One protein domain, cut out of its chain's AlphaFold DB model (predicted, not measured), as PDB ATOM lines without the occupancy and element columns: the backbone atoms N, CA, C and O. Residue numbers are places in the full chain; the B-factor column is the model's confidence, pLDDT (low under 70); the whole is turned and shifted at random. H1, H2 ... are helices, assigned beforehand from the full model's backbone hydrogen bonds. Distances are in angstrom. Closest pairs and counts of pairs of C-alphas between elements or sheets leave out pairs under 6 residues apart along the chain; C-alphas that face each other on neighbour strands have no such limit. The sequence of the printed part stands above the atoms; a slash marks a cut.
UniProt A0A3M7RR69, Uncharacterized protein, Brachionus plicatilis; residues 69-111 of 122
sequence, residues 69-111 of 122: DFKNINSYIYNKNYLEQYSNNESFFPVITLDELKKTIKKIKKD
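AT A GLANCE: This is residues 69 to 111 of the 122 residues of an uncharacterized protein of Brachionus plicatilis (UniProt A0A3M7RR69). The model is an open, wide arch of three helices with no packed core: H3, the longest helix, makes one limb, H1 followed by H2 makes the other, and the link of residues 89 to 97 spans the gap between the two limbs. The limb of H1 and H2 is itself angled, since the two helices follow each other at a steep tilt rather than side by side, and no helix touches another. The printed part has 43 residues with three named helices, in the order H1, H2, H3, and no named strand; the class is all helix. The whole is extended, with a radius of gyration of the C-alphas of 17.1 A, and its C-alphas span 48 by 24 by 13 A along the three main axes.

IN THESE COORDINATES: The longest helix, H3, takes in residues 98 to 111 and measures 20.0 A from first to last C-alpha. It begins with C-alpha 98 at (194.992, 183.368, 129.742) and ends with C-alpha 111 at (204.896, 195.709, 117.580). H2 covers residues 81 to 88 and is 11.0 A long. H1 covers residues 69 to 78 and is 14.0 A long, with C-alpha 69 at (207.629, 187.104, 162.795).

HOW THE PARTS SIT: H3 is apart from H2, although the two follow each other in the chain. H3 is also apart from H1. H2 and H1 are close but not clearly touching, with 1 pair of C-alphas within 8 A. The closest C-alphas of these two helices are those of Tyr 76 and Tyr 82, 7.4 A apart. The lines of H1 and H2 stand at a steep tilt of 51 degrees, and the two helices run the same way; their centres are 15.7 A apart. In H1, H2 and H3 every pair of O of residue i and N of residue i+4 is within hydrogen-bond range.

THE WHOLE: The C-alphas farthest apart in the domain are those of Lys 71 and Lys 110, at 48.4 A, and the first and last printed C-alphas, of Asp 69 and Asp 111, are 46.1 A apart. Residues 69 to 111 stand free, with no C-alpha 8 or more residues away along the chain within 10 A. The printed part has no cut. The link from H1 to H2, 2 residues, is tight, and the link from H2 to H3, 9 residues, is short. The mean pLDDT of the printed part is 72.9; it is 87 in H3, 68 in H1 and 63 in H2. Confidence is low, under 70, at 22 residues, namely residues 69 to 74, residue 76 and residues 81 to 95.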
ATOM      1  N   ASP A  69     207.859 186.920 164.226       60.19
ATOM      2  CA  ASP A  69     207.629 187.104 162.795       60.19
ATOM      3  C   ASP A  69     207.597 185.791 161.999       60.19
ATOM      4  O   ASP A  69     206.692 185.586 161.198       60.19
ATOM      5  N   PHE A  70     208.521 184.851 162.231       62.69
ATOM      6  CA  PHE A  70     208.517 183.559 161.528       62.69
ATOM      7  C   PHE A  70     207.382 182.644 162.009       62.69
ATOM      8  O   PHE A  70     206.772 181.950 161.192       62.69
ATOM      9  N   LYS A  71     207.061 182.654 163.311       66.19
ATOM     10  CA  LYS A  71     205.894 181.933 163.853       66.19
ATOM     11  C   LYS A  71     204.587 182.518 163.305       66.19
ATOM     12  O   LYS A  71     203.718 181.758 162.880       66.19
ATOM     13  N   ASN A  72     204.490 183.843 163.204       66.00
ATOM     14  CA  ASN A  72     203.347 184.559 162.642       66.00
ATOM     15  C   ASN A  72     203.195 184.327 161.139       66.00
ATOM     16  O   ASN A  72     202.084 184.074 160.685       66.00
ATOM     17  N   ILE A  73     204.287 184.334 160.369       68.44
ATOM     18  CA  ILE A  73     204.263 184.027 158.931       68.44
ATOM     19  C   ILE A  73     203.815 182.584 158.704       68.44
ATOM     20  O   ILE A  73     202.925 182.344 157.892       68.44
ATOM     21  N   ASN A  74     204.373 181.622 159.442       68.56
ATOM     22  CA  ASN A  74     203.966 180.227 159.310       68.56
ATOM     23  C   ASN A  74     202.501 180.040 159.716       68.56
ATOM     24  O   ASN A  74     201.753 179.415 158.974       68.56
ATOM     25  N   SER A  75     202.063 180.634 160.828       70.19
ATOM     26  CA  SER A  75     200.653 180.640 161.235       70.19
ATOM     27  C   SER A  75     199.750 181.252 160.156       70.19
ATOM     28  O   SER A  75     198.740 180.662 159.785       70.19
ATOM     29  N   TYR A  76     200.142 182.384 159.566       68.25
ATOM     30  CA  TYR A  76     199.408 183.042 158.482       68.25
ATOM     31  C   TYR A  76     199.322 182.183 157.207       68.25
ATOM     32  O   TYR A  76     198.265 182.116 156.576       68.25
ATOM     33  N   ILE A  77     200.402 181.480 156.849       72.12
ATOM     34  CA  ILE A  77     200.444 180.551 155.708       72.12
ATOM     35  C   ILE A  77     199.579 179.312 155.983       72.12
ATOM     36  O   ILE A  77     198.773 178.932 155.132       72.12
ATOM     37  N   TYR A  78     199.704 178.696 157.163       72.56
ATOM     38  CA  TYR A  78     198.960 177.485 157.530       72.56
ATOM     39  C   TYR A  78     197.463 177.735 157.693       72.56
ATOM     40  O   TYR A  78     196.662 176.912 157.250       72.56
ATOM     41  N   ASN A  79     197.081 178.884 158.252       75.06
ATOM     42  CA  ASN A  79     195.679 179.265 158.397       75.06
ATOM     43  C   ASN A  79     195.032 179.671 157.068       75.06
ATOM     44  O   ASN A  79     193.831 179.894 157.034       75.06
ATOM     45  N   LYS A  80     195.796 179.763 155.965       71.75
ATOM     46  CA  LYS A  80     195.299 180.100 154.619       71.75
ATOM     47  C   LYS A  80     194.452 181.382 154.546       71.75
ATOM     48  O   LYS A  80     193.809 181.616 153.527       71.75
ATOM     49  N   ASN A  81     194.521 182.257 155.554       68.88
ATOM     50  CA  ASN A  81     193.744 183.501 155.634       68.88
ATOM     51  C   ASN A  81     193.975 184.424 154.423       68.88
ATOM     52  O   ASN A  81     193.097 185.188 154.030       68.88
ATOM     53  N   TYR A  82     195.141 184.326 153.777       65.75
ATOM     54  CA  TYR A  82     195.425 185.046 152.535       65.75
ATOM     55  C   TYR A  82     194.501 184.637 151.370       65.75
ATOM     56  O   TYR A  82     194.202 185.470 150.523       65.75
ATOM     57  N   LEU A  83     194.011 183.391 151.317       67.38
ATOM     58  CA  LEU A  83     193.079 182.931 150.277       67.38
ATOM     59  C   LEU A  83     191.690 183.559 150.428       67.38
ATOM     60  O   LEU A  83     191.013 183.793 149.426       67.38
ATOM     61  N   GLU A  84     191.279 183.871 151.655       66.62
ATOM     62  CA  GLU A  84     190.008 184.551 151.919       66.62
ATOM     63  C   GLU A  84     190.049 186.006 151.445       66.62
ATOM     64  O   GLU A  84     189.076 186.492 150.874       66.62
ATOM     65  N   GLN A  85     191.202 186.677 151.566       62.88
ATOM     66  CA  GLN A  85     191.400 188.013 150.992       62.88
ATOM     67  C   GLN A  85     191.294 187.996 149.459       62.88
ATOM     68  O   GLN A  85     190.732 188.914 148.876       62.88
ATOM     69  N   TYR A  86     191.776 186.950 148.779       58.91
ATOM     70  CA  TYR A  86     191.602 186.825 147.323       58.91
ATOM     71  C   TYR A  86     190.181 186.433 146.905       58.91
ATOM     72  O   TYR A  86     189.765 186.782 145.805       58.91
ATOM     73  N   SER A  87     189.449 185.715 147.759       60.50
ATOM     74  CA  SER A  87     188.095 185.235 147.446       60.50
ATOM     75  C   SER A  87     187.016 186.290 147.713       60.50
ATOM     76  O   SER A  87     186.015 186.317 147.005       60.50
ATOM     77  N   ASN A  88     187.228 187.162 148.707       56.16
ATOM     78  CA  ASN A  88     186.245 188.159 149.154       56.16
ATOM     79  C   ASN A  88     186.497 189.575 148.619       56.16
ATOM     80  O   ASN A  88     185.644 190.446 148.777       56.16
ATOM     81  N   ASN A  89     187.647 189.831 147.991       56.09
ATOM     82  CA  ASN A  89     187.842 191.074 147.262       56.09
ATOM     83  C   ASN A  89     187.123 190.953 145.916       56.09
ATOM     84  O   ASN A  89     187.625 190.290 145.006       56.09
ATOM     85  N   GLU A  90     185.968 191.615 145.780       59.03
ATOM     86  CA  GLU A  90     185.459 192.004 144.463       59.03
ATOM     87  C   GLU A  90     186.634 192.601 143.690       59.03
ATOM     88  O   GLU A  90     187.263 193.572 144.121       59.03
ATOM     89  N   SER A  91     187.027 191.925 142.614       57.53
ATOM     90  CA  SER A  91     188.292 192.180 141.947       57.53
ATOM     91  C   SER A  91     188.323 193.626 141.445       57.53
ATOM     92  O   SER A  91     187.719 193.947 140.424       57.53
ATOM     93  N   PHE A  92     189.064 194.499 142.137       56.84
ATOM     94  CA  PHE A  92     189.308 195.888 141.714       56.84
ATOM     95  C   PHE A  92     190.003 195.973 140.344       56.84
ATOM     96  O   PHE A  92     190.080 197.035 139.729       56.84
ATOM     97  N   PHE A  93     190.506 194.837 139.861       58.25
ATOM     98  CA  PHE A  93     191.091 194.669 138.548       58.25
ATOM     99  C   PHE A  93     190.309 193.608 137.775       58.25
ATOM    100  O   PHE A  93     189.972 192.573 138.351       58.25
ATOM    101  N   PRO A  94     190.042 193.826 136.478       67.44
ATOM    102  CA  PRO A  94     189.408 192.813 135.652       67.44
ATOM    103  C   PRO A  94     190.244 191.531 135.675       67.44
ATOM    104  O   PRO A  94     191.472 191.575 135.566       67.44
ATOM    105  N   VAL A  95     189.573 190.388 135.823       67.38
ATOM    106  CA  VAL A  95     190.202 189.067 135.752       67.38
ATOM    107  C   VAL A  95     190.840 188.917 134.370       67.38
ATOM    108  O   VAL A  95     190.140 188.725 133.379       67.38
ATOM    109  N   ILE A  96     192.169 189.024 134.296       74.75
ATOM    110  CA  ILE A  96     192.905 188.862 133.039       74.75
ATOM    111  C   ILE A  96     192.887 187.382 132.671       74.75
ATOM    112  O   ILE A  96     193.424 186.535 133.389       74.75
ATOM    113  N   THR A  97     192.286 187.064 131.532       82.75
ATOM    114  CA  THR A  97     192.228 185.684 131.045       82.75
ATOM    115  C   THR A  97     193.554 185.257 130.413       82.75
ATOM    116  O   THR A  97     194.317 186.059 129.865       82.75
ATOM    117  N   LEU A  98     193.823 183.947 130.417       82.19
ATOM    118  CA  LEU A  98     194.992 183.368 129.742       82.19
ATOM    119  C   LEU A  98     195.039 183.752 128.249       82.19
ATOM    120  O   LEU A  98     196.114 183.953 127.680       82.19
ATOM    121  N   ASP A  99     193.878 183.865 127.607       87.19
ATOM    122  CA  ASP A  99     193.780 184.220 126.193       87.19
ATOM    123  C   ASP A  99     194.058 185.701 125.926       87.19
ATOM    124  O   ASP A  99     194.698 186.023 124.921       87.19
ATOM    125  N   GLU A 100     193.664 186.601 126.828       85.69
ATOM    126  CA  GLU A 100     194.070 188.009 126.767       85.69
ATOM    127  C   GLU A 100     195.579 188.158 126.915       85.69
ATOM    128  O   GLU A 100     196.200 188.858 126.115       85.69
ATOM    129  N   LEU A 101     196.191 187.424 127.850       90.25
ATOM    130  CA  LEU A 101     197.642 187.405 128.023       90.25
ATOM    131  C   LEU A 101     198.360 186.888 126.763       90.25
ATOM    132  O   LEU A 101     199.347 187.458 126.299       90.25
ATOM    133  N   LYS A 102     197.846 185.819 126.143       90.12
ATOM    134  CA  LYS A 102     198.396 185.303 124.878       90.12
ATOM    135  C   LYS A 102     198.279 186.325 123.749       90.12
ATOM    136  O   LYS A 102     199.211 186.458 122.950       90.12
ATOM    137  N   LYS A 103     197.149 187.034 123.652       90.94
ATOM    138  CA  LYS A 103     196.931 188.077 122.640       90.94
ATOM    139  C   LYS A 103     197.865 189.266 122.854       90.94
ATOM    140  O   LYS A 103     198.478 189.717 121.887       90.94
ATOM    141  N   THR A 104     198.027 189.734 124.090       88.81
ATOM    142  CA  THR A 104     198.908 190.866 124.414       88.81
ATOM    143  C   THR A 104     200.370 190.521 124.147       88.81
ATOM    144  O   THR A 104     201.052 191.294 123.482       88.81
ATOM    145  N   ILE A 105     200.835 189.322 124.518       89.06
ATOM    146  CA  ILE A 105     202.196 188.852 124.203       89.06
ATOM    147  C   ILE A 105     202.427 188.782 122.689       89.06
ATOM    148  O   ILE A 105     203.474 189.216 122.206       89.06
ATOM    149  N   LYS A 106     201.468 188.251 121.915       89.38
ATOM    150  CA  LYS A 106     201.571 188.220 120.444       89.38
ATOM    151  C   LYS A 106     201.663 189.625 119.855       89.38
ATOM    152  O   LYS A 106     202.473 189.845 118.959       89.38
ATOM    153  N   LYS A 107     200.862 190.561 120.370       90.31
ATOM    154  CA  LYS A 107     200.888 191.965 119.953       90.31
ATOM    155  C   LYS A 107     202.237 192.614 120.273       90.31
ATOM    156  O   LYS A 107     202.865 193.149 119.373       90.31
ATOM    157  N   ILE A 108     202.736 192.461 121.501       86.81
ATOM    158  CA  ILE A 108     204.046 192.983 121.918       86.81
ATOM    159  C   ILE A 108     205.156 192.421 121.029       86.81
ATOM    160  O   ILE A 108     205.981 193.181 120.547       86.81
ATOM    161  N   LYS A 109     205.163 191.118 120.730       83.56
ATOM    162  CA  LYS A 109     206.171 190.527 119.831       83.56
ATOM    163  C   LYS A 109     206.129 191.082 118.406       83.56
ATOM    164  O   LYS A 109     207.167 191.113 117.757       83.56
ATOM    165  N   LYS A 110     204.947 191.459 117.913       85.25
ATOM    166  CA  LYS A 110     204.768 192.025 116.571       85.25
ATOM    167  C   LYS A 110     205.156 193.504 116.518       85.25
ATOM    168  O   LYS A 110     205.768 193.929 115.547       85.25
ATOM    169  N   ASP A 111     204.785 194.251 117.552       85.25
ATOM    170  CA  ASP A 111     204.896 195.709 117.580       85.25
ATOM    171  C   ASP A 111     206.219 196.184 118.215       85.25
ATOM    172  O   ASP A 111     206.569 197.357 118.104       85.25
TER     173      ASP A 111